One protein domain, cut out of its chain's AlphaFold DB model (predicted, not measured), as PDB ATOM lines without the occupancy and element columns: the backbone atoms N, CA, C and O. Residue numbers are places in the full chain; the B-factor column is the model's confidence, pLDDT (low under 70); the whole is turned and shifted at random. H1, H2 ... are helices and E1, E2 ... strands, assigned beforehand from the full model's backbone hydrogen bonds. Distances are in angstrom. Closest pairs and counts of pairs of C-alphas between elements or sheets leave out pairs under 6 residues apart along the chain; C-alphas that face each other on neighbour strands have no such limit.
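AT A GLANCE: This is residues 51 to 267 of the 268 residues of the protein "Methyltransferase type 11" of Brevundimonas sp. G8 (UniProt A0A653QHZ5). A broad, twisted sheet of eight strands makes the main body, with H1 and H2 packed on one of its faces and H3 on the other; a second, flatter sheet of six short strands stands out like a fin on H3's side, the ends of E4 to E8 near E11. Residues 118 to 127, in the long link before the fin, stick out and stand free. The printed part has 217 residues with three named helices and fourteen named strands, in the order E1 E2 E3 H1 H2, E4 to E14, H3; the class is mixed, helices and strands. The large sheet runs E1 E2 E3 E14 E13 E12 E11 E10 and the fin E4 E5 E6 E7 E8 E9, both antiparallel throughout. The whole is compact, with a radius of gyration of the C-alphas of 18.6 A and spans of 62 by 46 by 32 A.

HOW THE PARTS SIT: Begin in the large sheet with E12, residues 207 to 216, and its antiparallel neighbour E13, residues 226 to 234; look at N 210 and O 231, 2.9 A apart, within hydrogen-bond range. On one side of E13 comes E14, residues 239 to 246, where N 242 and O 230 are 2.8 A apart, then E3, residues 76 to 82, with N 80 and O 241 at 2.8 A. E2, residues 66 to 70, follows, and E1, residues 54 to 56, is the edge strand. Beyond E12 come E11, residues 196 to 202, with N 199 and O 213 at 2.8 A, and the other edge strand E10, residues 187 to 193. H1, residues 89 to 101, is on the sheet at a height of 8.7 A; it lies over E13 and only just over E12, with 3 C-alphas there, and runs along the strands, at 13 degrees to E13 on the local plane. H2, residues 105 to 112, is on the same face at a height of 8.2 A, over E11, running across the strands at 77 degrees to it on the local plane. On the opposite face find H3, residues 252 to 266; the C-alphas of Ala 242 and Ala 258 are its closest pair with E14, 6.0 A. These make three layers, helices on both faces of a sheet. The second sheet is a meander, each strand the antiparallel neighbour of the one before: E4, residues 131 to 136, E5, 139 to 144, E6, 147 to 152, E7, 155 to 160, E8, 163 to 168, and E9, 171 to 175. In it look at N 134 and O 141, 2.9 A, and N 158 and O 165, 2.9 A. The closest C-alphas of E4 and E11 are those of Ala 136 and Thr 197, 7.6 A; E7 and E11 are only just apart, at 8.1 A. Every O i to N i+4 pair is within hydrogen-bond range in H1 and H2; in H3, 10 of 11 are.

IN THESE COORDINATES: Find C-alpha 54, where E1 begins, at (58.216, -9.805, 79.886). E12, the longest strand by residues, runs 30.1 A from C-alpha 207 at (62.430, -2.079, 104.012); E13 measures 27.2 A and E14 22.7 A. H1 measures 18.1 A and H3 21.3 A, ending at C-alpha 266, (66.755, -6.566, 95.663).

THE WHOLE: The C-alphas of Ala 62 and Thr 125 are the two farthest apart, 62.3 A. The printed part has no cut. The links H2 to E4 and E9 to E10 are long. The mean pLDDT of the printed part is 82.7; look for values under 70 at, among others, residues 114 to 129 and 177 to 186.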
ATOM      1  N   LEU A  51      61.731 -12.416  81.529       95.81
ATOM      2  CA  LEU A  51      61.225 -12.880  82.819       95.81
ATOM      3  C   LEU A  51      59.704 -13.005  82.731       95.81
ATOM      4  O   LEU A  51      59.031 -12.029  82.411       95.81
ATOM      5  N   GLY A  52      59.163 -14.192  83.010       94.88
ATOM      6  CA  GLY A  52      57.729 -14.440  82.847       94.88
ATOM      7  C   GLY A  52      57.280 -14.141  81.413       94.88
ATOM      8  O   GLY A  52      57.860 -14.665  80.459       94.88
ATOM      9  N   VAL A  53      56.279 -13.273  81.252       94.50
ATOM     10  CA  VAL A  53      55.798 -12.799  79.941       94.50
ATOM     11  C   VAL A  53      56.499 -11.527  79.451       94.50
ATOM     12  O   VAL A  53      56.124 -10.980  78.409       94.50
ATOM     13  N   LEU A  54      57.486 -11.027  80.197       96.56
ATOM     14  CA  LEU A  54      58.216  -9.805  79.886       96.56
ATOM     15  C   LEU A  54      59.463 -10.114  79.058       96.56
ATOM     16  O   LEU A  54      60.294 -10.935  79.446       96.56
ATOM     17  N   THR A  55      59.635  -9.382  77.960       97.56
ATOM     18  CA  THR A  55      60.822  -9.452  77.095       97.56
ATOM     19  C   THR A  55      61.487  -8.088  77.022       97.56
ATOM     20  O   THR A  55      60.822  -7.084  76.748       97.56
ATOM     21  N   ARG A  56      62.800  -8.026  77.254       97.19
ATOM     22  CA  ARG A  56      63.550  -6.768  77.241       97.19
ATOM     23  C   ARG A  56      63.531  -6.139  75.848       97.19
ATOM     24  O   ARG A  56      63.822  -6.781  74.842       97.19
ATOM     25  N   LYS A  57      63.210  -4.850  75.798       94.19
ATOM     26  CA  LYS A  57      63.214  -4.011  74.603       94.19
ATOM     27  C   LYS A  57      64.498  -3.185  74.586       94.19
ATOM     28  O   LYS A  57      64.601  -2.173  75.271       94.19
ATOM     29  N   GLY A  58      65.460  -3.614  73.777       89.12
ATOM     30  CA  GLY A  58      66.698  -2.875  73.544       89.12
ATOM     31  C   GLY A  58      67.778  -3.091  74.607       89.12
ATOM     32  O   GLY A  58      67.776  -4.075  75.350       89.12
ATOM     33  N   LEU A  59      68.745  -2.174  74.610       86.56
ATOM     34  CA  LEU A  59      69.912  -2.226  75.482       86.56
ATOM     35  C   LEU A  59      69.600  -1.649  76.864       86.56
ATOM     36  O   LEU A  59      68.735  -0.790  77.030       86.56
ATOM     37  N   VAL A  60      70.352  -2.124  77.850       90.50
ATOM     38  CA  VAL A  60      70.350  -1.584  79.210       90.50
ATOM     39  C   VAL A  60      70.887  -0.153  79.181       90.50
ATOM     40  O   VAL A  60      71.888   0.119  78.512       90.50
ATOM     41  N   ALA A  61      70.240   0.765  79.902       89.31
ATOM     42  CA  ALA A  61      70.717   2.139  79.995       89.31
ATOM     43  C   ALA A  61      72.116   2.203  80.628       89.31
ATOM     44  O   ALA A  61      72.503   1.343  81.425       89.31
ATOM     45  N   ALA A  62      72.874   3.250  80.291       80.06
ATOM     46  CA  ALA A  62      74.217   3.451  80.822       80.06
ATOM     47  C   ALA A  62      74.230   3.361  82.362       80.06
ATOM     48  O   ALA A  62      73.355   3.898  83.050       80.06
ATOM     49  N   GLY A  63      75.212   2.633  82.894       81.06
ATOM     50  CA  GLY A  63      75.333   2.381  84.330       81.06
ATOM     51  C   GLY A  63      74.300   1.409  84.909       81.06
ATOM     52  O   GLY A  63      74.173   1.343  86.124       81.06
ATOM     53  N   GLY A  64      73.540   0.677  84.085       90.06
ATOM     54  CA  GLY A  64      72.564  -0.299  84.581       90.06
ATOM     55  C   GLY A  64      71.408   0.342  85.343       90.06
ATOM     56  O   GLY A  64      70.856  -0.270  86.248       90.06
ATOM     57  N   THR A  65      71.073   1.594  85.030       94.56
ATOM     58  CA  THR A  65      70.111   2.392  85.807       94.56
ATOM     59  C   THR A  65      68.663   2.167  85.392       94.56
ATOM     60  O   THR A  65      67.757   2.396  86.194       94.56
ATOM     61  N   SER A  66      68.424   1.703  84.162       96.12
ATOM     62  CA  SER A  66      67.088   1.337  83.705       96.12
ATOM     63  C   SER A  66      67.076   0.298  82.588       96.12
ATOM     64  O   SER A  66      68.020   0.183  81.800       96.12
ATOM     65  N   CYS A  67      65.971  -0.449  82.523       96.56
ATOM     66  CA  CYS A  67      65.685  -1.442  81.489       96.56
ATOM     67  C   CYS A  67      64.205  -1.408  81.119       96.56
ATOM     68  O   CYS A  67      63.343  -1.347  81.994       96.56
ATOM     69  N   VAL A  68      63.910  -1.461  79.821       97.44
ATOM     70  CA  VAL A  68      62.539  -1.459  79.305       97.44
ATOM     71  C   VAL A  68      62.164  -2.870  78.889       97.44
ATOM     72  O   VAL A  68      62.933  -3.548  78.212       97.44
ATOM     73  N   TYR A  69      60.966  -3.299  79.250       97.88
ATOM     74  CA  TYR A  69      60.386  -4.582  78.902       97.88
ATOM     75  C   TYR A  69      59.049  -4.378  78.192       97.88
ATOM     76  O   TYR A  69      58.300  -3.440  78.467       97.88
ATOM     77  N   GLY A  70      58.753  -5.253  77.239       96.88
ATOM     78  CA  GLY A  70      57.428  -5.405  76.661       96.88
ATOM     79  C   GLY A  70      56.734  -6.629  77.209       96.88
ATOM     80  O   GLY A  70      57.358  -7.680  77.310       96.88
ATOM     81  N   GLY A  71      55.446  -6.485  77.488       93.94
ATOM     82  CA  GLY A  71      54.550  -7.596  77.760       93.94
ATOM     83  C   GLY A  71      53.514  -7.791  76.647       93.94
ATOM     84  O   GLY A  71      53.433  -6.993  75.701       93.94
ATOM     85  N   PRO A  72      52.697  -8.849  76.745       91.81
ATOM     86  CA  PRO A  72      51.561  -9.081  75.863       91.81
ATOM     87  C   PRO A  72      50.580  -7.899  75.838       91.81
ATOM     88  O   PRO A  72      50.529  -7.071  76.747       91.81
ATOM     89  N   LYS A  73      49.780  -7.835  74.765       89.88
ATOM     90  CA  LYS A  73      48.661  -6.884  74.595       89.88
ATOM     91  C   LYS A  73      49.041  -5.403  74.783       89.88
ATOM     92  O   LYS A  73      48.229  -4.580  75.195       89.88
ATOM     93  N   GLY A  74      50.276  -5.056  74.426       90.50
ATOM     94  CA  GLY A  74      50.760  -3.678  74.449       90.50
ATOM     95  C   GLY A  74      51.182  -3.183  75.830       90.50
ATOM     96  O   GLY A  74      51.297  -1.972  75.989       90.50
ATOM     97  N   ALA A  75      51.412  -4.078  76.795       94.62
ATOM     98  CA  ALA A  75      51.985  -3.713  78.082       94.62
ATOM     99  C   ALA A  75      53.467  -3.314  77.965       94.62
ATOM    100  O   ALA A  75      54.226  -3.857  77.148       94.62
ATOM    101  N   ASP A  76      53.885  -2.378  78.809       95.62
ATOM    102  CA  ASP A  76      55.280  -2.028  79.027       95.62
ATOM    103  C   ASP A  76      55.625  -2.032  80.520       95.62
ATOM    104  O   ASP A  76      54.787  -1.807  81.397       95.62
ATOM    105  N   VAL A  77      56.881  -2.361  80.809       97.81
ATOM    106  CA  VAL A  77      57.448  -2.263  82.153       97.81
ATOM    107  C   VAL A  77      58.791  -1.565  82.042       97.81
ATOM    108  O   VAL A  77      59.651  -1.994  81.275       97.81
ATOM    109  N   VAL A  78      58.989  -0.491  82.796       97.75
ATOM    110  CA  VAL A  78      60.277   0.197  82.892       97.75
ATOM    111  C   VAL A  78      60.822  -0.002  84.294       97.75
ATOM    112  O   VAL A  78      60.250   0.471  85.274       97.75
ATOM    113  N   LEU A  79      61.929  -0.730  84.383       97.94
ATOM    114  CA  LEU A  79      62.652  -0.954  85.622       97.94
ATOM    115  C   LEU A  79      63.643   0.189  85.833       97.94
ATOM    116  O   LEU A  79      64.382   0.533  84.912       97.94
ATOM    117  N   HIS A  80      63.671   0.751  87.035       97.81
ATOM    118  CA  HIS A  80      64.546   1.847  87.435       97.81
ATOM    119  C   HIS A  80      65.310   1.484  88.707       97.81
ATOM    120  O   HIS A  80      64.710   1.009  89.669       97.81
ATOM    121  N   LEU A  81      66.611   1.773  88.738       97.06
ATOM    122  CA  LEU A  81      67.406   1.842  89.962       97.06
ATOM    123  C   LEU A  81      67.496   3.299  90.404       97.06
ATOM    124  O   LEU A  81      68.034   4.143  89.687       97.06
ATOM    125  N   VAL A  82      66.970   3.594  91.587       95.94
ATOM    126  CA  VAL A  82      66.810   4.956  92.089       95.94
ATOM    127  C   VAL A  82      67.660   5.141  93.335       95.94
ATOM    128  O   VAL A  82      67.441   4.496  94.363       95.94
ATOM    129  N   LYS A  83      68.630   6.047  93.248       93.44
ATOM    130  CA  LYS A  83      69.347   6.548  94.419       93.44
ATOM    131  C   LYS A  83      68.483   7.606  95.104       93.44
ATOM    132  O   LYS A  83      67.789   8.367  94.436       93.44
ATOM    133  N   LEU A  84      68.475   7.604  96.437       91.75
ATOM    134  CA  LEU A  84      67.662   8.555  97.199       91.75
ATOM    135  C   LEU A  84      68.330   9.928  97.305       91.75
ATOM    136  O   LEU A  84      67.626  10.922  97.435       91.75
ATOM    137  N   ASP A  85      69.665   9.988  97.252       90.19
ATOM    138  CA  ASP A  85      70.456  11.228  97.248       90.19
ATOM    139  C   ASP A  85      70.032  12.229  98.347       90.19
ATOM    140  O   ASP A  85      69.907  13.430  98.121       90.19
ATOM    141  N   GLY A  86      69.764  11.715  99.554       88.50
ATOM    142  CA  GLY A  86      69.332  12.501 100.716       88.50
ATOM    143  C   GLY A  86      67.829  12.808 100.780       88.50
ATOM    144  O   GLY A  86      67.370  13.374 101.771       88.50
ATOM    145  N   ARG A  87      67.043  12.416  99.771       93.81
ATOM    146  CA  ARG A  87      65.577  12.501  99.797       93.81
ATOM    147  C   ARG A  87      64.969  11.361 100.606       93.81
ATOM    148  O   ARG A  87      65.529  10.268 100.691       93.81
ATOM    149  N   SER A  88      63.777  11.594 101.151       91.94
ATOM    150  CA  SER A  88      63.001  10.513 101.750       91.94
ATOM    151  C   SER A  88      62.487   9.557 100.665       91.94
ATOM    152  O   SER A  88      62.172   9.969  99.543       91.94
ATOM    153  N   VAL A  89      62.368   8.272 101.005       91.81
ATOM    154  CA  VAL A  89      61.722   7.270 100.140       91.81
ATOM    155  C   VAL A  89      60.314   7.724  99.750       91.81
ATOM    156  O   VAL A  89      59.914   7.567  98.600       91.81
ATOM    157  N   ASP A  90      59.577   8.319 100.688       91.06
ATOM    158  CA  ASP A  90      58.192   8.737 100.475       91.06
ATOM    159  C   ASP A  90      58.077   9.840  99.428       91.06
ATOM    160  O   ASP A  90      57.191   9.786  98.576       91.06
ATOM    161  N   ASP A  91      59.002  10.797  99.422       94.00
ATOM    162  CA  ASP A  91      59.038  11.841  98.399       94.00
ATOM    163  C   ASP A  91      59.346  11.265  97.017       94.00
ATOM    164  O   ASP A  91      58.700  11.628  96.036       94.00
ATOM    165  N   VAL A  92      60.302  10.337  96.935       95.56
ATOM    166  CA  VAL A  92      60.660   9.682  95.671       95.56
ATOM    167  C   VAL A  92      59.483   8.870  95.126       95.56
ATOM    168  O   VAL A  92      59.153   8.983  93.945       95.56
ATOM    169  N   LEU A  93      58.820   8.073  95.968       94.62
ATOM    170  CA  LEU A  93      57.674   7.259  95.555       94.62
ATOM    171  C   LEU A  93      56.455   8.112  95.198       94.62
ATOM    172  O   LEU A  93      55.746   7.786  94.247       94.62
ATOM    173  N   ARG A  94      56.245   9.240  95.883       95.69
ATOM    174  CA  ARG A  94      55.202  10.214  95.539       95.69
ATOM    175  C   ARG A  94      55.435  10.852  94.169       95.69
ATOM    176  O   ARG A  94      54.472  11.061  93.430       95.69
ATOM    177  N   ASP A  95      56.685  11.095  93.778       97.12
ATOM    178  CA  ASP A  95      56.996  11.554  92.416       97.12
ATOM    179  C   ASP A  95      56.662  10.480  91.371       97.12
ATOM    180  O   ASP A  95      56.141  10.799  90.301       97.12
ATOM    181  N   PHE A  96      56.938   9.202  91.662       97.62
ATOM    182  CA  PHE A  96      56.539   8.096  90.783       97.62
ATOM    183  C   PHE A  96      55.020   7.972  90.682       97.62
ATOM    184  O   PHE A  96      54.511   7.867  89.569       97.62
ATOM    185  N   GLU A  97      54.297   8.055  91.800       96.44
ATOM    186  CA  GLU A  97      52.831   8.064  91.808       96.44
ATOM    187  C   GLU A  97      52.281   9.210  90.949       96.44
ATOM    188  O   GLU A  97      51.443   8.989  90.072       96.44
ATOM    189  N   THR A  98      52.811  10.422  91.126       97.19
ATOM    190  CA  THR A  98      52.421  11.598  90.335       97.19
ATOM    191  C   THR A  98      52.658  11.375  88.842       97.19
ATOM    192  O   THR A  98      51.755  11.586  88.037       97.19
ATOM    193  N   ARG A  99      53.848  10.891  88.459       96.62
ATOM    194  CA  ARG A  99      54.192  10.646  87.048       96.62
ATOM    195  C   ARG A  99      53.326   9.569  86.408       96.62
ATOM    196  O   ARG A  99      52.880   9.745  85.285       96.62
ATOM    197  N   VAL A 100      53.112   8.457  87.103       96.38
ATOM    198  CA  VAL A 100      52.361   7.314  86.572       96.38
ATOM    199  C   VAL A 100      50.867   7.630  86.502       96.38
ATOM    200  O   VAL A 100      50.211   7.293  85.525       96.38
ATOM    201  N   SER A 101      50.317   8.337  87.490       95.69
ATOM    202  CA  SER A 101      48.904   8.743  87.469       95.69
ATOM    203  C   SER A 101      48.572   9.770  86.379       95.69
ATOM    204  O   SER A 101      47.416   9.849  85.957       95.69
ATOM    205  N   ALA A 102      49.569  10.505  85.874       95.88
ATOM    206  CA  ALA A 102      49.409  11.420  84.744       95.88
ATOM    207  C   ALA A 102      49.086  10.704  83.421       95.88
ATOM    208  O   ALA A 102      48.589  11.347  82.502       95.88
ATOM    209  N   ASP A 103      49.303   9.387  83.333       95.69
ATOM    210  CA  ASP A 103      48.884   8.576  82.186       95.69
ATOM    211  C   ASP A 103      47.365   8.283  82.193       95.69
ATOM    212  O   ASP A 103      46.809   7.873  81.172       95.69
ATOM    213  N   LEU A 104      46.683   8.503  83.330       95.12
ATOM    214  CA  LEU A 104      45.230   8.358  83.508       95.12
ATOM    215  C   LEU A 104      44.622   9.556  84.281       95.12
ATOM    216  O   LEU A 104      44.064   9.389  85.376       95.12
ATOM    217  N   PRO A 105      44.701  10.787  83.741       93.75
ATOM    218  CA  PRO A 105      44.283  11.993  84.459       93.75
ATOM    219  C   PRO A 105      42.778  12.000  84.764       93.75
ATOM    220  O   PRO A 105      42.368  12.375  85.865       93.75
ATOM    221  N   GLN A 106      41.951  11.503  83.837       91.50
ATOM    222  CA  GLN A 106      40.503  11.366  84.030       91.50
ATOM    223  C   GLN A 106      40.155  10.458  85.215       91.50
ATOM    224  O   GLN A 106      39.247  10.760  85.984       91.50
ATOM    225  N   THR A 107      40.900   9.371  85.405       91.56
ATOM    226  CA  THR A 107      40.682   8.408  86.492       91.56
ATOM    227  C   THR A 107      41.018   9.041  87.832       91.56
ATOM    228  O   THR A 107      40.270   8.910  88.800       91.56
ATOM    229  N   THR A 108      42.105   9.815  87.881       90.62
ATOM    230  CA  THR A 108      42.464  10.584  89.074       90.62
ATOM    231  C   THR A 108      41.387  11.602  89.445       90.62
ATOM    232  O   THR A 108      41.047  11.700  90.623       90.62
ATOM    233  N   ALA A 109      40.796  12.291  88.464       89.94
ATOM    234  CA  ALA A 109      39.690  13.224  88.689       89.94
ATOM    235  C   ALA A 109      38.396  12.527  89.164       89.94
ATOM    236  O   ALA A 109      37.759  12.993  90.115       89.94
ATOM    237  N   LYS A 110      38.036  11.380  88.564       87.94
ATOM    238  CA  LYS A 110      36.872  10.562  88.965       87.94
ATOM    239  C   LYS A 110      36.976  10.053  90.403       87.94
ATOM    240  O   LYS A 110      35.964   9.969  91.085       87.94
ATOM    241  N   LEU A 111      38.182   9.699  90.853       86.50
ATOM    242  CA  LEU A 111      38.424   9.198  92.210       86.50
ATOM    243  C   LEU A 111      38.606  10.320  93.244       86.50
ATOM    244  O   LEU A 111      38.400  10.095  94.434       86.50
ATOM    245  N   ALA A 112      39.010  11.523  92.819       83.88
ATOM    246  CA  ALA A 112      39.099  12.696  93.693       83.88
ATOM    247  C   ALA A 112      37.713  13.269  94.015       83.88
ATOM    248  O   ALA A 112      37.445  13.682  95.144       83.88
ATOM    249  N   THR A 113      36.821  13.256  93.027       72.12
ATOM    250  CA  THR A 113      35.401  13.527  93.231       72.12
ATOM    251  C   THR A 113      34.815  12.320  93.952       72.12
ATOM    252  O   THR A 113      34.457  11.349  93.308       72.12
ATOM    253  N   ARG A 114      34.768  12.317  95.287       58.19
ATOM    254  CA  ARG A 114      33.988  11.316  96.026       58.19
ATOM    255  C   ARG A 114      32.500  11.626  95.813       58.19
ATOM    256  O   ARG A 114      32.016  12.542  96.482       58.19
ATOM    257  N   PRO A 115      31.727  10.920  94.963       50.25
ATOM    258  CA  PRO A 115      30.317  10.790  95.288       50.25
ATOM    259  C   PRO A 115      30.274  10.131  96.671       50.25
ATOM    260  O   PRO A 115      31.102   9.263  96.960       50.25
ATOM    261  N   ASN A 116      29.388  10.590  97.558       44.50
ATOM    262  CA  ASN A 116      29.108   9.870  98.799       44.50
ATOM    263  C   ASN A 116      29.003   8.392  98.436       44.50
ATOM    264  O   ASN A 116      28.174   8.049  97.590       44.50
ATOM    265  N   ALA A 117      29.888   7.560  98.993       45.19
ATOM    266  CA  ALA A 117      29.802   6.128  98.788       45.19
ATOM    267  C   ALA A 117      28.341   5.749  99.046       45.19
ATOM    268  O   ALA A 117      27.814   6.154 100.094       45.19
ATOM    269  N   PRO A 118      27.654   5.046  98.128       41.03
ATOM    270  CA  PRO A 118      26.432   4.379  98.511       41.03
ATOM    271  C   PRO A 118      26.803   3.583  99.755       41.03
ATOM    272  O   PRO A 118      27.705   2.742  99.722       41.03
ATOM    273  N   LYS A 119      26.178   3.915 100.886       36.06
ATOM    274  CA  LYS A 119      26.118   2.985 101.999       36.06
ATOM    275  C   LYS A 119      25.605   1.709 101.349       36.06
ATOM    276  O   LYS A 119      24.507   1.724 100.795       36.06
ATOM    277  N   ILE A 120      26.435   0.670 101.301       41.72
ATOM    278  CA  ILE A 120      25.979  -0.658 100.917       41.72
ATOM    279  C   ILE A 120      25.033  -1.046 102.049       41.72
ATOM    280  O   ILE A 120      25.442  -1.596 103.068       41.72
ATOM    281  N   GLU A 121      23.784  -0.602 101.948       40.62
ATOM    282  CA  GLU A 121      22.711  -1.180 102.723       40.62
ATOM    283  C   GLU A 121      22.570  -2.602 102.189       40.62
ATOM    284  O   GLU A 121      22.561  -2.781 100.965       40.62
ATOM    285  N   PRO A 122      22.544  -3.620 103.061       37.00
ATOM    286  CA  PRO A 122      22.266  -4.975 102.628       37.00
ATOM    287  C   PRO A 122      20.979  -4.937 101.804       37.00
ATOM    288  O   PRO A 122      19.918  -4.607 102.332       37.00
ATOM    289  N   SER A 123      21.061  -5.194 100.497       40.62
ATOM    290  CA  SER A 123      19.858  -5.411  99.702       40.62
ATOM    291  C   SER A 123      19.260  -6.737 100.151       40.62
ATOM    292  O   SER A 123      19.620  -7.804  99.663       40.62
ATOM    293  N   GLU A 124      18.353  -6.662 101.119       50.97
ATOM    294  CA  GLU A 124      17.417  -7.726 101.446       50.97
ATOM    295  C   GLU A 124      16.437  -7.888 100.285       50.97
ATOM    296  O   GLU A 124      15.374  -7.279 100.288       50.97
ATOM    297  N   THR A 125      16.814  -8.644  99.251       47.31
ATOM    298  CA  THR A 125      15.920  -9.510  98.454       47.31
ATOM    299  C   THR A 125      16.681 -10.095  97.271       47.31
ATOM    300  O   THR A 125      16.594  -9.621  96.145       47.31
ATOM    301  N   THR A 126      17.426 -11.169  97.507       47.12
ATOM    302  CA  THR A 126      17.573 -12.277  96.554       47.12
ATOM    303  C   THR A 126      17.948 -13.491  97.398       47.12
ATOM    304  O   THR A 126      18.804 -13.377  98.272       47.12
ATOM    305  N   GLU A 127      17.259 -14.613  97.196       54.28
ATOM    306  CA  GLU A 127      17.599 -15.929  97.761       54.28
ATOM    307  C   GLU A 127      19.126 -16.141  97.800       54.28
ATOM    308  O   GLU A 127      19.800 -15.709  96.859       54.28
ATOM    309  N   PRO A 128      19.692 -16.783  98.842       50.28
ATOM    310  CA  PRO A 128      21.132 -16.956  98.974       50.28
ATOM    311  C   PRO A 128      21.635 -17.840  97.834       50.28
ATOM    312  O   PRO A 128      21.658 -19.065  97.918       50.28
ATOM    313  N   THR A 129      22.040 -17.224  96.730       55.75
ATOM    314  CA  THR A 129      22.842 -17.906  95.730       55.75
ATOM    315  C   THR A 129      24.170 -18.219  96.397       55.75
ATOM    316  O   THR A 129      24.847 -17.306  96.866       55.75
ATOM    317  N   GLU A 130      24.556 -19.496  96.424       70.31
ATOM    318  CA  GLU A 130      25.798 -19.991  97.041       70.31
ATOM    319  C   GLU A 130      27.076 -19.328  96.500       70.31
ATOM    320  O   GLU A 130      28.164 -19.626  96.980       70.31
ATOM    321  N   THR A 131      26.975 -18.452  95.496       75.56
ATOM    322  CA  THR A 131      28.085 -17.749  94.864       75.56
ATOM    323  C   THR A 131      27.872 -16.240  94.822       75.56
ATOM    324  O   THR A 131      26.827 -15.786  94.360       75.56
ATOM    325  N   ALA A 132      28.903 -15.474  95.175       82.88
ATOM    326  CA  ALA A 132      28.983 -14.031  94.958       82.88
ATOM    327  C   ALA A 132      30.292 -13.686  94.233       82.88
ATOM    328  O   ALA A 132      31.341 -14.252  94.537       82.88
ATOM    329  N   SER A 133      30.256 -12.756  93.279       82.50
ATOM    330  CA  SER A 133      31.464 -12.302  92.582       82.50
ATOM    331  C   SER A 133      31.444 -10.799  92.348       82.50
ATOM    332  O   SER A 133      30.443 -10.269  91.872       82.50
ATOM    333  N   VAL A 134      32.564 -10.132  92.626       80.69
ATOM    334  CA  VAL A 134      32.799  -8.724  92.286       80.69
ATOM    335  C   VAL A 134      33.998  -8.670  91.357       80.69
ATOM    336  O   VAL A 134      35.080  -9.146  91.705       80.69
ATOM    337  N   GLN A 135      33.808  -8.081  90.180       76.00
ATOM    338  CA  GLN A 135      34.877  -7.891  89.213       76.00
ATOM    339  C   GLN A 135      34.961  -6.413  88.855       76.00
ATOM    340  O   GLN A 135      34.033  -5.848  88.284       76.00
ATOM    341  N   ALA A 136      36.075  -5.796  89.235       72.50
ATOM    342  CA  ALA A 136      36.416  -4.424  88.887       72.50
ATOM    343  C   ALA A 136      37.846  -4.393  88.318       72.50
ATOM    344  O   ALA A 136      38.599  -5.359  88.483       72.50
ATOM    345  N   PRO A 137      38.266  -3.324  87.624       64.12
ATOM    346  CA  PRO A 137      39.601  -3.259  87.034       64.12
ATOM    347  C   PRO A 137      40.720  -3.485  88.066       64.12
ATOM    348  O   PRO A 137      40.972  -2.660  88.941       64.12
ATOM    349  N   GLY A 138      41.417  -4.622  87.953       66.12
ATOM    350  CA  GLY A 138      42.480  -5.024  88.882       66.12
ATOM    351  C   GLY A 138      42.003  -5.637  90.207       66.12
ATOM    352  O   GLY A 138      42.847  -5.938  91.045       66.12
ATOM    353  N   VAL A 139      40.697  -5.848  90.389       79.06
ATOM    354  CA  VAL A 139      40.086  -6.460  91.576       79.06
ATOM    355  C   VAL A 139      39.234  -7.648  91.149       79.06
ATOM    356  O   VAL A 139      38.288  -7.501  90.378       79.06
ATOM    357  N   ASP A 140      39.544  -8.821  91.683       80.38
ATOM    358  CA  ASP A 140      38.753 -10.028  91.460       80.38
ATOM    359  C   ASP A 140      38.386 -10.643  92.809       80.38
ATOM    360  O   ASP A 140      39.261 -11.024  93.589       80.38
ATOM    361  N   ILE A 141      37.091 -10.685  93.110       84.00
ATOM    362  CA  ILE A 141      36.553 -11.276  94.333       84.00
ATOM    363  C   ILE A 141      35.553 -12.345  93.928       84.00
ATOM    364  O   ILE A 141      34.601 -12.069  93.202       84.00
ATOM    365  N   GLN A 142      35.755 -13.557  94.427       87.06
ATOM    366  CA  GLN A 142      34.870 -14.692  94.213       87.06
ATOM    367  C   GLN A 142      34.606 -15.353  95.560       87.06
ATOM    368  O   GLN A 142      35.548 -15.645  96.288       87.06
ATOM    369  N   ALA A 143      33.349 -15.612  95.882       87.19
ATOM    370  CA  ALA A 143      32.929 -16.394  97.034       87.19
ATOM    371  C   ALA A 143      31.992 -17.506  96.555       87.19
ATOM    372  O   ALA A 143      31.128 -17.261  95.711       87.19
ATOM    373  N   ARG A 144      32.188 -18.727  97.056       85.88
ATOM    374  CA  ARG A 144      31.346 -19.901  96.812       85.88
ATOM    375  C   ARG A 144      31.277 -20.766  98.072       85.88
ATOM    376  O   ARG A 144      32.267 -21.427  98.398       85.88
ATOM    377  N   GLY A 145      30.117 -20.808  98.725       86.00
ATOM    378  CA  GLY A 145      29.955 -21.467 100.027       86.00
ATOM    379  C   GLY A 145      30.982 -20.934 101.030       86.00
ATOM    380  O   GLY A 145      31.116 -19.722 101.183       86.00
ATOM    381  N   ASP A 146      31.773 -21.832 101.619       82.50
ATOM    382  CA  ASP A 146      32.834 -21.493 102.588       82.50
ATOM    383  C   ASP A 146      34.169 -21.068 101.936       82.50
ATOM    384  O   ASP A 146      35.146 -20.731 102.612       82.50
ATOM    385  N   ASN A 147      34.246 -21.077 100.603       84.56
ATOM    386  CA  ASN A 147      35.460 -20.731  99.868       84.56
ATOM    387  C   ASN A 147      35.386 -19.303  99.330       84.56
ATOM    388  O   ASN A 147      34.404 -18.917  98.700       84.56
ATOM    389  N   ALA A 148      36.462 -18.540  99.480       87.88
ATOM    390  CA  ALA A 148      36.584 -17.192  98.953       87.88
ATOM    391  C   ALA A 148      37.985 -16.954  98.383       87.88
ATOM    392  O   ALA A 148      38.992 -17.350  98.960       87.88
ATOM    393  N   SER A 149      38.057 -16.281  97.242       86.56
ATOM    394  CA  SER A 149      39.286 -15.799  96.621       86.56
ATOM    395  C   SER A 149      39.158 -14.298  96.419       86.56
ATOM    396  O   SER A 149      38.346 -13.847  95.618       86.56
ATOM    397  N   VAL A 150      39.991 -13.529  97.114       85.62
ATOM    398  CA  VAL A 150      40.184 -12.096  96.881       85.62
ATOM    399  C   VAL A 150      41.551 -11.921  96.246       85.62
ATOM    400  O   VAL A 150      42.575 -12.267  96.839       85.62
ATOM    401  N   ARG A 151      41.585 -11.369  95.040       82.31
ATOM    402  CA  ARG A 151      42.806 -11.032  94.314       82.31
ATOM    403  C   ARG A 151      42.826  -9.542  94.076       82.31
ATOM    404  O   ARG A 151      42.074  -8.996  93.273       82.31
ATOM    405  N   LEU A 152      43.719  -8.910  94.814       77.50
ATOM    406  CA  LEU A 152      44.011  -7.498  94.758       77.50
ATOM    407  C   LEU A 152      45.512  -7.322  94.499       77.50
ATOM    408  O   LEU A 152      46.326  -8.194  94.824       77.50
ATOM    409  N   PRO A 153      45.931  -6.184  93.943       66.44
ATOM    410  CA  PRO A 153      47.342  -5.881  93.797       66.44
ATOM    411  C   PRO A 153      48.044  -5.877  95.154       66.44
ATOM    412  O   PRO A 153      47.680  -5.121  96.051       66.44
ATOM    413  N   GLY A 154      49.036  -6.752  95.327       66.06
ATOM    414  CA  GLY A 154      49.774  -6.888  96.585       66.06
ATOM    415  C   GLY A 154      49.004  -7.548  97.738       66.06
ATOM    416  O   GLY A 154      49.601  -7.731  98.798       66.06
ATOM    417  N   LEU A 155      47.740  -7.945  97.548       75.69
ATOM    418  CA  LEU A 155      46.907  -8.623  98.546       75.69
ATOM    419  C   LEU A 155      46.175  -9.811  97.910       75.69
ATOM    420  O   LEU A 155      45.402  -9.668  96.969       75.69
ATOM    421  N   ARG A 156      46.374 -11.002  98.459       80.31
ATOM    422  CA  ARG A 156      45.640 -12.205  98.077       80.31
ATOM    423  C   ARG A 156      45.055 -12.847  99.318       80.31
ATOM    424  O   ARG A 156      45.785 -13.079 100.273       80.31
ATOM    425  N   ILE A 157      43.770 -13.154  99.289       83.12
ATOM    426  CA  ILE A 157      43.095 -13.932 100.328       83.12
ATOM    427  C   ILE A 157      42.513 -15.155  99.645       83.12
ATOM    428  O   ILE A 157      41.830 -15.020  98.636       83.12
ATOM    429  N   GLU A 158      42.805 -16.332 100.171       85.81
ATOM    430  CA  GLU A 158      42.216 -17.588  99.723       85.81
ATOM    431  C   GLU A 158      41.708 -18.326 100.965       85.81
ATOM    432  O   GLU A 158      42.501 -18.647 101.853       85.81
ATOM    433  N   THR A 159      40.399 -18.570 101.033       86.12
ATOM    434  CA  THR A 159      39.773 -19.438 102.036       86.12
ATOM    435  C   THR A 159      39.331 -20.742 101.384       86.12
ATOM    436  O   THR A 159      38.815 -20.750 100.261       86.12
ATOM    437  N   GLN A 160      39.602 -21.850 102.070       84.56
ATOM    438  CA  GLN A 160      39.241 -23.206 101.668       84.56
ATOM    439  C   GLN A 160      38.676 -23.953 102.881       84.56
ATOM    440  O   GLN A 160      39.444 -24.467 103.703       84.56
ATOM    441  N   GLY A 161      37.345 -23.974 103.005       84.75
ATOM    442  CA  GLY A 161      36.663 -24.406 104.231       84.75
ATOM    443  C   GLY A 161      37.153 -23.602 105.439       84.75
ATOM    444  O   GLY A 161      37.185 -22.374 105.394       84.75
ATOM    445  N   ASP A 162      37.638 -24.293 106.472       80.88
ATOM    446  CA  ASP A 162      38.139 -23.672 107.712       80.88
ATOM    447  C   ASP A 162      39.560 -23.084 107.599       80.88
ATOM    448  O   ASP A 162      40.067 -22.456 108.530       80.88
ATOM    449  N   ASN A 163      40.246 -23.278 106.467       77.31
ATOM    450  CA  ASN A 163      41.594 -22.747 106.266       77.31
ATOM    451  C   ASN A 163      41.540 -21.389 105.571       77.31
ATOM    452  O   ASN A 163      40.912 -21.247 104.521       77.31
ATOM    453  N   ALA A 164      42.306 -20.422 106.074       79.75
ATOM    454  CA  ALA A 164      42.512 -19.149 105.393       79.75
ATOM    455  C   ALA A 164      44.002 -18.877 105.188       79.75
ATOM    456  O   ALA A 164      44.818 -18.994 106.106       79.75
ATOM    457  N   SER A 165      44.356 -18.471 103.971       77.06
ATOM    458  CA  SER A 165      45.672 -17.928 103.657       77.06
ATOM    459  C   SER A 165      45.531 -16.492 103.171       77.06
ATOM    460  O   SER A 165      44.755 -16.187 102.266       77.06
ATOM    461  N   VAL A 166      46.280 -15.595 103.799       75.06
ATOM    462  CA  VAL A 166      46.311 -14.172 103.472       75.06
ATOM    463  C   VAL A 166      47.746 -13.813 103.123       75.06
ATOM    464  O   VAL A 166      48.653 -13.940 103.942       75.06
ATOM    465  N   ARG A 167      47.967 -13.355 101.895       68.88
ATOM    466  CA  ARG A 167      49.253 -12.846 101.428       68.88
ATOM    467  C   ARG A 167      49.161 -11.346 101.222       68.88
ATOM    468  O   ARG A 167      48.450 -10.911 100.326       68.88
ATOM    469  N   ILE A 168      49.899 -10.564 102.005       67.38
ATOM    470  CA  ILE A 168      49.928  -9.095 101.907       67.38
ATOM    471  C   ILE A 168      51.371  -8.640 101.767       67.38
ATOM    472  O   ILE A 168      52.189  -8.926 102.632       67.38
ATOM    473  N   GLY A 169      51.717  -7.946 100.680       59.72
ATOM    474  CA  GLY A 169      53.045  -7.333 100.537       59.72
ATOM    475  C   GLY A 169      54.221  -8.321 100.662       59.72
ATOM    476  O   GLY A 169      55.324  -7.929 101.037       59.72
ATOM    477  N   GLY A 170      53.989  -9.610 100.372       57.12
ATOM    478  CA  GLY A 170      54.971 -10.691 100.539       57.12
ATOM    479  C   GLY A 170      54.960 -11.395 101.905       57.12
ATOM    480  O   GLY A 170      55.662 -12.387 102.059       57.12
ATOM    481  N   ILE A 171      54.152 -10.943 102.867       59.25
ATOM    482  CA  ILE A 171      53.905 -11.628 104.144       59.25
ATOM    483  C   ILE A 171      52.832 -12.691 103.919       59.25
ATOM    484  O   ILE A 171      51.817 -12.399 103.292       59.25
ATOM    485  N   ASN A 172      53.050 -13.908 104.416       63.81
ATOM    486  CA  ASN A 172      52.091 -15.008 104.342       63.81
ATOM    487  C   ASN A 172      51.539 -15.299 105.741       63.81
ATOM    488  O   ASN A 172      52.268 -15.776 106.607       63.81
ATOM    489  N   ILE A 173      50.256 -15.024 105.945       66.56
ATOM    490  CA  ILE A 173      49.519 -15.343 107.164       66.56
ATOM    491  C   ILE A 173      48.681 -16.577 106.855       66.56
ATOM    492  O   ILE A 173      47.871 -16.575 105.929       66.56
ATOM    493  N   GLN A 174      48.891 -17.639 107.620       71.81
ATOM    494  CA  GLN A 174      48.069 -18.841 107.559       71.81
ATOM    495  C   GLN A 174      47.298 -18.926 108.867       71.81
ATOM    496  O   GLN A 174      47.903 -18.906 109.937       71.81
ATOM    497  N   ALA A 175      45.976 -18.990 108.773       65.50
ATOM    498  CA  ALA A 175      45.130 -19.327 109.902       65.50
ATOM    499  C   ALA A 175      44.774 -20.812 109.792       65.50
ATOM    500  O   ALA A 175      44.172 -21.245 108.807       65.50
ATOM    501  N   LYS A 176      45.210 -21.572 110.796       70.31
ATOM    502  CA  LYS A 176      44.792 -22.945 111.092       70.31
ATOM    503  C   LYS A 176      44.384 -22.981 112.560       70.31
ATOM    504  O   LYS A 176      44.952 -22.226 113.357       70.31
ATOM    505  N   ASP A 177      43.439 -23.843 112.915       60.84
ATOM    506  CA  ASP A 177      42.949 -23.955 114.289       60.84
ATOM    507  C   ASP A 177      44.092 -24.083 115.309       60.84
ATOM    508  O   ASP A 177      44.990 -24.918 115.178       60.84
ATOM    509  N   GLY A 178      44.059 -23.229 116.339       56.00
ATOM    510  CA  GLY A 178      44.965 -23.289 117.490       56.00
ATOM    511  C   GLY A 178      46.334 -22.613 117.335       56.00
ATOM    512  O   GLY A 178      47.166 -22.760 118.231       56.00
ATOM    513  N   GLN A 179      46.599 -21.866 116.257       53.41
ATOM    514  CA  GLN A 179      47.894 -21.202 116.047       53.41
ATOM    515  C   GLN A 179      47.811 -19.673 116.210       53.41
ATOM    516  O   GLN A 179      47.003 -19.009 115.566       53.41
ATOM    517  N   ASN A 180      48.672 -19.101 117.064       46.50
ATOM    518  CA  ASN A 180      48.789 -17.649 117.239       46.50
ATOM    519  C   ASN A 180      49.261 -16.989 115.933       46.50
ATOM    520  O   ASN A 180      50.358 -17.271 115.446       46.50
ATOM    521  N   THR A 181      48.461 -16.073 115.395       55.62
ATOM    522  CA  THR A 181      48.796 -15.267 114.219       55.62
ATOM    523  C   THR A 181      49.543 -13.999 114.638       55.62
ATOM    524  O   THR A 181      49.076 -13.210 115.458       55.62
ATOM    525  N   ARG A 182      50.744 -13.786 114.085       50.19
ATOM    526  CA  ARG A 182      51.491 -12.529 114.237       50.19
ATOM    527  C   ARG A 182      50.998 -11.535 113.188       50.19
ATOM    528  O   ARG A 182      51.227 -11.734 111.997       50.19
ATOM    529  N   THR A 183      50.341 -10.470 113.632       52.41
ATOM    530  CA  THR A 183      49.823  -9.416 112.752       52.41
ATOM    531  C   THR A 183      50.843  -8.287 112.644       52.41
ATOM    532  O   THR A 183      51.050  -7.543 113.599       52.41
ATOM    533  N   GLU A 184      51.475  -8.138 111.481       55.84
ATOM    534  CA  GLU A 184      52.230  -6.927 111.144       55.84
ATOM    535  C   GLU A 184      51.334  -5.997 110.314       55.84
ATOM    536  O   GLU A 184      50.725  -6.414 109.325       55.84
ATOM    537  N   THR A 185      51.203  -4.735 110.728       57.97
ATOM    538  CA  THR A 185      50.287  -3.761 110.117       57.97
ATOM    539  C   THR A 185      50.819  -3.265 108.775       57.97
ATOM    540  O   THR A 185      51.569  -2.297 108.691       57.97
ATOM    541  N   SER A 186      50.403  -3.924 107.696       67.12
ATOM    542  CA  SER A 186      50.504  -3.374 106.338       67.12
ATOM    543  C   SER A 186      49.430  -2.309 106.127       67.12
ATOM    544  O   SER A 186      48.294  -2.490 106.566       67.12
ATOM    545  N   SER A 187      49.749  -1.219 105.426       78.12
ATOM    546  CA  SER A 187      48.723  -0.258 105.008       78.12
ATOM    547  C   SER A 187      48.234  -0.617 103.610       78.12
ATOM    548  O   SER A 187      49.025  -0.643 102.666       78.12
ATOM    549  N   VAL A 188      46.934  -0.869 103.477       81.00
ATOM    550  CA  VAL A 188      46.255  -1.078 102.196       81.00
ATOM    551  C   VAL A 188      45.164  -0.019 102.075       81.00
ATOM    552  O   VAL A 188      44.347   0.137 102.977       81.00
ATOM    553  N   SER A 189      45.166   0.728 100.976       80.25
ATOM    554  CA  SER A 189      44.139   1.712 100.639       80.25
ATOM    555  C   SER A 189      43.617   1.409  99.247       80.25
ATOM    556  O   SER A 189      44.394   1.217  98.311       80.25
ATOM    557  N   ILE A 190      42.296   1.337  99.140       82.38
ATOM    558  CA  ILE A 190      41.585   1.046  97.903       82.38
ATOM    559  C   ILE A 190      40.531   2.136  97.739       82.38
ATOM    560  O   ILE A 190      39.636   2.255  98.571       82.38
ATOM    561  N   ASP A 191      40.670   2.938  96.689       81.88
ATOM    562  CA  ASP A 191      39.671   3.914  96.266       81.88
ATOM    563  C   ASP A 191      39.008   3.374  94.995       81.88
ATOM    564  O   ASP A 191      39.680   3.181  93.979       81.88
ATOM    565  N   THR A 192      37.702   3.131  95.031       79.81
ATOM    566  CA  THR A 192      36.935   2.647  93.876       79.81
ATOM    567  C   THR A 192      35.799   3.597  93.542       79.81
ATOM    568  O   THR A 192      35.154   4.160  94.425       79.81
ATOM    569  N   ASN A 193      35.539   3.731  92.252       79.44
ATOM    570  CA  ASN A 193      34.341   4.299  91.650       79.44
ATOM    571  C   ASN A 193      33.940   3.341  90.509       79.44
ATOM    572  O   ASN A 193      34.790   2.558  90.089       79.44
ATOM    573  N   ASP A 194      32.701   3.377  90.019       76.31
ATOM    574  CA  ASP A 194      32.074   2.374  89.136       76.31
ATOM    575  C   ASP A 194      33.039   1.702  88.139       76.31
ATOM    576  O   ASP A 194      33.121   0.479  88.079       76.31
ATOM    577  N   ASN A 195      33.844   2.505  87.430       84.12
ATOM    578  CA  ASN A 195      34.772   2.038  86.392       84.12
ATOM    579  C   ASN A 195      36.247   2.368  86.681       84.12
ATOM    580  O   ASN A 195      37.085   2.274  85.784       84.12
ATOM    581  N   SER A 196      36.572   2.837  87.886       88.06
ATOM    582  CA  SER A 196      37.892   3.365  88.238       88.06
ATOM    583  C   SER A 196      38.356   2.792  89.567       88.06
ATOM    584  O   SER A 196      37.615   2.758  90.542       88.06
ATOM    585  N   THR A 197      39.613   2.380  89.642       88.44
ATOM    586  CA  THR A 197      40.184   1.815  90.866       88.44
ATOM    587  C   THR A 197      41.574   2.373  91.099       88.44
ATOM    588  O   THR A 197      42.385   2.460  90.178       88.44
ATOM    589  N   ARG A 198      41.875   2.717  92.349       90.56
ATOM    590  CA  ARG A 198      43.224   3.008  92.814       90.56
ATOM    591  C   ARG A 198      43.548   2.147  94.018       90.56
ATOM    592  O   ARG A 198      42.807   2.137  94.993       90.56
ATOM    593  N   VAL A 199      44.684   1.467  93.960       89.06
ATOM    594  CA  VAL A 199      45.193   0.621  95.037       89.06
ATOM    595  C   VAL A 199      46.559   1.132  95.461       89.06
ATOM    596  O   VAL A 199      47.438   1.348  94.629       89.06
ATOM    597  N   ARG A 200      46.740   1.296  96.769       88.88
ATOM    598  CA  ARG A 200      48.029   1.539  97.413       88.88
ATOM    599  C   ARG A 200      48.254   0.457  98.445       88.88
ATOM    600  O   ARG A 200      47.427   0.282  99.337       88.88
ATOM    601  N   THR A 201      49.377  -0.234  98.358       88.19
ATOM    602  CA  THR A 201      49.818  -1.148  99.410       88.19
ATOM    603  C   THR A 201      51.207  -0.753  99.868       88.19
ATOM    604  O   THR A 201      52.048  -0.342  99.070       88.19
ATOM    605  N   ARG A 202      51.453  -0.862 101.171       86.25
ATOM    606  CA  ARG A 202      52.773  -0.663 101.759       86.25
ATOM    607  C   ARG A 202      52.992  -1.686 102.857       86.25
ATOM    608  O   ARG A 202      52.158  -1.817 103.757       86.25
ATOM    609  N   ALA A 203      54.104  -2.404 102.765       82.06
ATOM    610  CA  ALA A 203      54.494  -3.331 103.816       82.06
ATOM    611  C   ALA A 203      55.082  -2.563 105.016       82.06
ATOM    612  O   ALA A 203      55.656  -1.484 104.831       82.06
ATOM    613  N   PRO A 204      54.961  -3.106 106.236       68.12
ATOM    614  CA  PRO A 204      55.606  -2.547 107.415       68.12
ATOM    615  C   PRO A 204      57.126  -2.769 107.388       68.12
ATOM    616  O   PRO A 204      57.647  -3.613 106.658       68.12
ATOM    617  N   GLY A 205      57.835  -2.034 108.247       72.94
ATOM    618  CA  GLY A 205      59.263  -2.220 108.505       72.94
ATOM    619  C   GLY A 205      60.180  -1.204 107.818       72.94
ATOM    620  O   GLY A 205      59.744  -0.278 107.141       72.94
ATOM    621  N   ALA A 206      61.489  -1.378 108.034       73.69
ATOM    622  CA  ALA A 206      62.529  -0.486 107.511       73.69
ATOM    623  C   ALA A 206      62.824  -0.697 106.014       73.69
ATOM    624  O   ALA A 206      63.507   0.112 105.393       73.69
ATOM    625  N   ALA A 207      62.340  -1.796 105.434       84.75
ATOM    626  CA  ALA A 207      62.430  -2.079 104.012       84.75
ATOM    627  C   ALA A 207      61.342  -1.324 103.244       84.75
ATOM    628  O   ALA A 207      60.162  -1.405 103.578       84.75
ATOM    629  N   THR A 208      61.710  -0.659 102.154       89.56
ATOM    630  CA  THR A 208      60.736  -0.158 101.189       89.56
ATOM    631  C   THR A 208      60.099  -1.339 100.470       89.56
ATOM    632  O   THR A 208      60.808  -2.134  99.853       89.56
ATOM    633  N   ARG A 209      58.770  -1.442 100.544       90.81
ATOM    634  CA  ARG A 209      57.916  -2.317  99.729       90.81
ATOM    635  C   ARG A 209      56.585  -1.605  99.518       90.81
ATOM    636  O   ARG A 209      55.828  -1.441 100.476       90.81
ATOM    637  N   MET A 210      56.328  -1.144  98.299       91.94
ATOM    638  CA  MET A 210      55.115  -0.400  97.967       91.94
ATOM    639  C   MET A 210      54.612  -0.773  96.577       91.94
ATOM    640  O   MET A 210      55.387  -0.756  95.624       91.94
ATOM    641  N   THR A 211      53.308  -1.019  96.473       93.38
ATOM    642  CA  THR A 211      52.609  -1.159  95.194       93.38
ATOM    643  C   THR A 211      51.638   0.003  95.029       93.38
ATOM    644  O   THR A 211      50.863   0.309  95.939       93.38
ATOM    645  N   TYR A 212      51.639   0.623  93.856       94.62
ATOM    646  CA  TYR A 212      50.620   1.577  93.426       94.62
ATOM    647  C   TYR A 212      49.988   1.079  92.133       94.62
ATOM    648  O   TYR A 212      50.711   0.774  91.187       94.62
ATOM    649  N   ILE A 213      48.658   1.034  92.064       93.69
ATOM    650  CA  ILE A 213      47.910   0.735  90.839       93.69
ATOM    651  C   ILE A 213      46.806   1.767  90.659       93.69
ATOM    652  O   ILE A 213      46.084   2.083  91.600       93.69
ATOM    653  N   LEU A 214      46.644   2.239  89.430       93.69
ATOM    654  CA  LEU A 214      45.520   3.030  88.959       93.69
ATOM    655  C   LEU A 214      44.957   2.359  87.704       93.69
ATOM    656  O   LEU A 214      45.700   2.074  86.764       93.69
ATOM    657  N   ALA A 215      43.659   2.085  87.695       92.75
ATOM    658  CA  ALA A 215      42.983   1.389  86.612       92.75
ATOM    659  C   ALA A 215      41.660   2.067  86.252       92.75
ATOM    660  O   ALA A 215      40.976   2.611  87.120       92.75
ATOM    661  N   ASP A 216      41.306   2.015  84.970       91.31
ATOM    662  CA  ASP A 216      40.036   2.495  84.431       91.31
ATOM    663  C   ASP A 216      39.612   1.646  83.231       91.31
ATOM    664  O   ASP A 216      40.438   1.254  82.400       91.31
ATOM    665  N   ASP A 217      38.315   1.371  83.109       87.19
ATOM    666  CA  ASP A 217      37.790   0.657  81.941       87.19
ATOM    667  C   ASP A 217      37.854   1.481  80.655       87.19
ATOM    668  O   ASP A 217      37.938   0.919  79.545       87.19
ATOM    669  N   GLN A 218      37.811   2.806  80.805       89.62
ATOM    670  CA  GLN A 218      38.004   3.751  79.726       89.62
ATOM    671  C   GLN A 218      39.506   4.002  79.538       89.62
ATOM    672  O   GLN A 218      40.186   4.416  80.478       89.62
ATOM    673  N   PRO A 219      40.041   3.781  78.325       90.88
ATOM    674  CA  PRO A 219      41.437   4.086  78.066       90.88
ATOM    675  C   PRO A 219      41.699   5.595  78.182       90.88
ATOM    676  O   PRO A 219      40.877   6.397  77.734       90.88
ATOM    677  N   GLY A 220      42.856   5.967  78.730       89.75
ATOM    678  CA  GLY A 220      43.400   7.322  78.605       89.75
ATOM    679  C   GLY A 220      43.884   7.614  77.180       89.75
ATOM    680  O   GLY A 220      43.871   6.734  76.316       89.75
ATOM    681  N   ASP A 221      44.378   8.829  76.943       90.19
ATOM    682  CA  ASP A 221      44.738   9.323  75.601       90.19
ATOM    683  C   ASP A 221      45.761   8.434  74.871       90.19
ATOM    684  O   ASP A 221      45.653   8.187  73.671       90.19
ATOM    685  N   ALA A 222      46.730   7.873  75.603       91.31
ATOM    686  CA  ALA A 222      47.740   6.955  75.063       91.31
ATOM    687  C   ALA A 222      47.254   5.490  74.925       91.31
ATOM    688  O   ALA A 222      48.009   4.593  74.525       91.31
ATOM    689  N   GLY A 223      45.987   5.222  75.247       93.94
ATOM    690  CA  GLY A 223      45.364   3.900  75.205       93.94
ATOM    691  C   GLY A 223      45.569   3.058  76.468       93.94
ATOM    692  O   GLY A 223      45.170   1.891  76.478       93.94
ATOM    693  N   TRP A 224      46.203   3.611  77.505       95.19
ATOM    694  CA  TRP A 224      46.421   2.928  78.778       95.19
ATOM    695  C   TRP A 224      45.109   2.740  79.524       95.19
ATOM    696  O   TRP A 224      44.273   3.635  79.538       95.19
ATOM    697  N   ARG A 225      44.938   1.576  80.143       93.62
ATOM    698  CA  ARG A 225      43.804   1.247  81.022       93.62
ATOM    699  C   ARG A 225      44.245   0.943  82.439       93.62
ATOM    700  O   ARG A 225      43.461   1.048  83.370       93.62
ATOM    701  N   GLN A 226      45.507   0.576  82.607       93.88
ATOM    702  CA  GLN A 226      46.091   0.318  83.905       93.88
ATOM    703  C   GLN A 226      47.523   0.821  83.921       93.88
ATOM    704  O   GLN A 226      48.291   0.545  83.000       93.88
ATOM    705  N   VAL A 227      47.873   1.539  84.977       96.00
ATOM    706  CA  VAL A 227      49.215   2.058  85.212       96.00
ATOM    707  C   VAL A 227      49.561   1.895  86.683       96.00
ATOM    708  O   VAL A 227      48.684   1.880  87.546       96.00
ATOM    709  N   GLY A 228      50.834   1.728  86.997       96.12
ATOM    710  CA  GLY A 228      51.244   1.518  88.373       96.12
ATOM    711  C   GLY A 228      52.743   1.399  88.541       96.12
ATOM    712  O   GLY A 228      53.508   1.568  87.592       96.12
ATOM    713  N   PHE A 229      53.163   1.086  89.760       97.50
ATOM    714  CA  PHE A 229      54.521   0.644  90.014       97.50
ATOM    715  C   PHE A 229      54.594  -0.349  91.175       97.50
ATOM    716  O   PHE A 229      53.777  -0.307  92.095       97.50
ATOM    717  N   GLU A 230      55.619  -1.195  91.136       95.88
ATOM    718  CA  GLU A 230      56.115  -1.956  92.285       95.88
ATOM    719  C   GLU A 230      57.473  -1.381  92.686       95.88
ATOM    720  O   GLU A 230      58.365  -1.244  91.848       95.88
ATOM    721  N   ALA A 231      57.643  -1.040  93.959       95.62
ATOM    722  CA  ALA A 231      58.878  -0.483  94.487       95.62
ATOM    723  C   ALA A 231      59.407  -1.304  95.654       95.62
ATOM    724  O   ALA A 231      58.660  -1.660  96.570       95.62
ATOM    725  N   ARG A 232      60.722  -1.546  95.659       94.50
ATOM    726  CA  ARG A 232      61.387  -2.270  96.735       94.50
ATOM    727  C   ARG A 232      62.843  -1.869  96.937       94.50
ATOM    728  O   ARG A 232      63.567  -1.642  95.976       94.50
ATOM    729  N   GLY A 233      63.303  -1.868  98.183       92.69
ATOM    730  CA  GLY A 233      64.715  -1.681  98.516       92.69
ATOM    731  C   GLY A 233      64.939  -1.440 100.009       92.69
ATOM    732  O   GLY A 233      63.983  -1.457 100.785       92.69
ATOM    733  N   PRO A 234      66.190  -1.242 100.446       89.31
ATOM    734  CA  PRO A 234      66.489  -0.793 101.804       89.31
ATOM    735  C   PRO A 234      65.895   0.600 102.058       89.31
ATOM    736  O   PRO A 234      65.864   1.424 101.149       89.31
ATOM    737  N   GLY A 235      65.490   0.905 103.294       84.00
ATOM    738  CA  GLY A 235      64.923   2.220 103.635       84.00
ATOM    739  C   GLY A 235      65.870   3.405 103.412       84.00
ATOM    740  O   GLY A 235      65.406   4.523 103.222       84.00
ATOM    741  N   GLY A 236      67.187   3.162 103.390       84.69
ATOM    742  CA  GLY A 236      68.213   4.151 103.028       84.69
ATOM    743  C   GLY A 236      68.551   4.208 101.532       84.69
ATOM    744  O   GLY A 236      69.381   5.016 101.124       84.69
ATOM    745  N   GLY A 237      67.914   3.372 100.707       86.62
ATOM    746  CA  GLY A 237      68.198   3.237  99.283       86.62
ATOM    747  C   GLY A 237      69.444   2.395  98.961       86.62
ATOM    748  O   GLY A 237      70.138   1.933  99.869       86.62
ATOM    749  N   PRO A 238      69.727   2.178  97.664       91.56
ATOM    750  CA  PRO A 238      68.889   2.533  96.517       91.56
ATOM    751  C   PRO A 238      67.618   1.672  96.456       91.56
ATOM    752  O   PRO A 238      67.577   0.564  96.988       91.56
ATOM    753  N   ILE A 239      66.569   2.182  95.813       95.31
ATOM    754  CA  ILE A 239      65.321   1.443  95.601       95.31
ATOM    755  C   ILE A 239      65.182   1.058  94.131       95.31
ATOM    756  O   ILE A 239      65.558   1.813  93.235       95.31
ATOM    757  N   VAL A 240      64.626  -0.120  93.882       97.50
ATOM    758  CA  VAL A 240      64.258  -0.581  92.547       97.50
ATOM    759  C   VAL A 240      62.767  -0.365  92.358       97.50
ATOM    760  O   VAL A 240      61.968  -0.773  93.200       97.50
ATOM    761  N   VAL A 241      62.402   0.289  91.260       98.00
ATOM    762  CA  VAL A 241      61.015   0.622  90.921       98.00
ATOM    763  C   VAL A 241      60.706   0.085  89.530       98.00
ATOM    764  O   VAL A 241      61.344   0.490  88.560       98.00
ATOM    765  N   ALA A 242      59.729  -0.810  89.417       98.12
ATOM    766  CA  ALA A 242      59.168  -1.237  88.141       98.12
ATOM    767  C   ALA A 242      57.888  -0.450  87.869       98.12
ATOM    768  O   ALA A 242      56.867  -0.698  88.505       98.12
ATOM    769  N   VAL A 243      57.942   0.499  86.936       98.25
ATOM    770  CA  VAL A 243      56.765   1.213  86.428       98.25
ATOM    771  C   VAL A 243      56.088   0.345  85.381       98.25
ATOM    772  O   VAL A 243      56.748  -0.110  84.454       98.25
ATOM    773  N   VAL A 244      54.785   0.136  85.510       97.12
ATOM    774  CA  VAL A 244      53.989  -0.742  84.651       97.12
ATOM    775  C   VAL A 244      52.910   0.079  83.957       97.12
ATOM    776  O   VAL A 244      52.204   0.838  84.623       97.12
ATOM    777  N   ARG A 245      52.725  -0.110  82.647       96.88
ATOM    778  CA  ARG A 245      51.529   0.352  81.928       96.88
ATOM    779  C   ARG A 245      50.969  -0.768  81.074       96.88
ATOM    780  O   ARG A 245      51.697  -1.573  80.498       96.88
ATOM    781  N   SER A 246      49.650  -0.822  80.969       95.06
ATOM    782  CA  SER A 246      48.966  -1.789  80.124       95.06
ATOM    783  C   SER A 246      47.729  -1.202  79.467       95.06
ATOM    784  O   SER A 246      47.001  -0.387  80.041       95.06
ATOM    785  N   LYS A 247      47.503  -1.633  78.223       94.12
ATOM    786  CA  LYS A 247      46.320  -1.298  77.425       94.12
ATOM    787  C   LYS A 247      45.179  -2.291  77.624       94.12
ATOM    788  O   LYS A 247      44.061  -2.001  77.203       94.12
ATOM    789  N   ASP A 248      45.440  -3.446  78.228       87.31
ATOM    790  CA  ASP A 248      44.432  -4.476  78.481       87.31
ATOM    791  C   ASP A 248      43.773  -4.294  79.864       87.31
ATOM    792  O   ASP A 248      44.261  -3.538  80.701       87.31
ATOM    793  N   ARG A 249      42.616  -4.927  80.082       72.31
ATOM    794  CA  ARG A 249      41.839  -4.860  81.333       72.31
ATOM    795  C   ARG A 249      42.241  -5.929  82.352       72.31
ATOM    796  O   ARG A 249      41.979  -5.765  83.537       72.31
ATOM    797  N   GLN A 250      42.880  -7.013  81.908       68.81
ATOM    798  CA  GLN A 250      43.217  -8.172  82.739       68.81
ATOM    799  C   GLN A 250      44.734  -8.405  82.780       68.81
ATOM    800  O   GLN A 250      45.255  -9.280  82.094       68.81
ATOM    801  N   ASN A 251      45.455  -7.637  83.607       67.00
ATOM    802  CA  ASN A 251      46.930  -7.669  83.626       67.00
ATOM    803  C   ASN A 251      47.545  -8.028  84.976       67.00
ATOM    804  O   ASN A 251      48.678  -7.625  85.244       67.00
ATOM    805  N   GLY A 252      46.838  -8.789  85.816       72.56
ATOM    806  CA  GLY A 252      47.400  -9.258  87.089       72.56
ATOM    807  C   GLY A 252      48.784  -9.892  86.901       72.56
ATOM    808  O   GLY A 252      49.724  -9.540  87.605       72.56
ATOM    809  N   GLN A 253      48.943 -10.692  85.841       85.44
ATOM    810  CA  GLN A 253      50.209 -11.343  85.506       85.44
ATOM    811  C   GLN A 253      51.357 -10.368  85.184       85.44
ATOM    812  O   GLN A 253      52.493 -10.644  85.541       85.44
ATOM    813  N   ILE A 254      51.093  -9.216  84.553       91.38
ATOM    814  CA  ILE A 254      52.155  -8.238  84.245       91.38
ATOM    815  C   ILE A 254      52.709  -7.616  85.524       91.38
ATOM    816  O   ILE A 254      53.916  -7.420  85.640       91.38
ATOM    817  N   PHE A 255      51.836  -7.302  86.481       90.06
ATOM    818  CA  PHE A 255      52.262  -6.773  87.774       90.06
ATOM    819  C   PHE A 255      52.993  -7.828  88.607       90.06
ATOM    820  O   PHE A 255      53.978  -7.493  89.263       90.06
ATOM    821  N   ASP A 256      52.558  -9.088  88.542       90.75
ATOM    822  CA  ASP A 256      53.256 -10.203  89.189       90.75
ATOM    823  C   ASP A 256      54.676 -10.375  88.612       90.75
ATOM    824  O   ASP A 256      55.649 -10.397  89.367       90.75
ATOM    825  N   ASP A 257      54.829 -10.369  87.285       94.31
ATOM    826  CA  ASP A 257      56.145 -10.475  86.638       94.31
ATOM    827  C   ASP A 257      57.017  -9.228  86.883       94.31
ATOM    828  O   ASP A 257      58.230  -9.327  87.084       94.31
ATOM    829  N   ALA A 258      56.421  -8.030  86.927       95.06
ATOM    830  CA  ALA A 258      57.131  -6.804  87.298       95.06
ATOM    831  C   ALA A 258      57.654  -6.870  88.743       95.06
ATOM    832  O   ALA A 258      58.775  -6.442  89.024       95.06
ATOM    833  N   LYS A 259      56.878  -7.456  89.656       93.44
ATOM    834  CA  LYS A 259      57.301  -7.699  91.034       93.44
ATOM    835  C   LYS A 259      58.438  -8.708  91.117       93.44
ATOM    836  O   LYS A 259      59.372  -8.499  91.891       93.44
ATOM    837  N   ASP A 260      58.401  -9.755  90.303       94.12
ATOM    838  CA  ASP A 260      59.499 -10.713  90.216       94.12
ATOM    839  C   ASP A 260      60.777 -10.074  89.641       94.12
ATOM    840  O   ASP A 260      61.864 -10.340  90.158       94.12
ATOM    841  N   LEU A 261      60.676  -9.150  88.673       95.00
ATOM    842  CA  LEU A 261      61.817  -8.341  88.207       95.00
ATOM    843  C   LEU A 261      62.416  -7.479  89.327       95.00
ATOM    844  O   LEU A 261      63.640  -7.396  89.467       95.00
ATOM    845  N   VAL A 262      61.574  -6.840  90.139       95.56
ATOM    846  CA  VAL A 262      62.032  -6.070  91.301       95.56
ATOM    847  C   VAL A 262      62.719  -6.999  92.308       95.56
ATOM    848  O   VAL A 262      63.843  -6.731  92.736       95.56
ATOM    849  N   ALA A 263      62.092  -8.124  92.652       92.62
ATOM    850  CA  ALA A 263      62.621  -9.085  93.619       92.62
ATOM    851  C   ALA A 263      63.927  -9.753  93.155       92.62
ATOM    852  O   ALA A 263      64.796 -10.030  93.983       92.62
ATOM    853  N   LEU A 264      64.111  -9.964  91.849       94.31
ATOM    854  CA  LEU A 264      65.372 -10.442  91.276       94.31
ATOM    855  C   LEU A 264      66.543  -9.533  91.683       94.31
ATOM    856  O   LEU A 264      67.609 -10.010  92.073       94.31
ATOM    857  N   ASN A 265      66.303  -8.222  91.657       93.69
ATOM    858  CA  ASN A 265      67.311  -7.201  91.902       93.69
ATOM    859  C   ASN A 265      67.614  -6.995  93.391       93.69
ATOM    860  O   ASN A 265      68.780  -6.907  93.770       93.69
ATOM    861  N   VAL A 266      66.587  -6.943  94.244       91.31
ATOM    862  CA  VAL A 266      66.755  -6.566  95.663       91.31
ATOM    863  C   VAL A 266      66.436  -7.678  96.664       91.31
ATOM    864  O   VAL A 266      66.523  -7.445  97.865       91.31
ATOM    865  N   GLY A 267      66.109  -8.891  96.211       84.06
ATOM    866  CA  GLY A 267      65.736 -10.031  97.062       84.06
ATOM    867  C   GLY A 267      64.223 -10.152  97.302       84.06
ATOM    868  O   GLY A 267      63.464  -9.250  96.948       84.06
TER     869      GLY A 267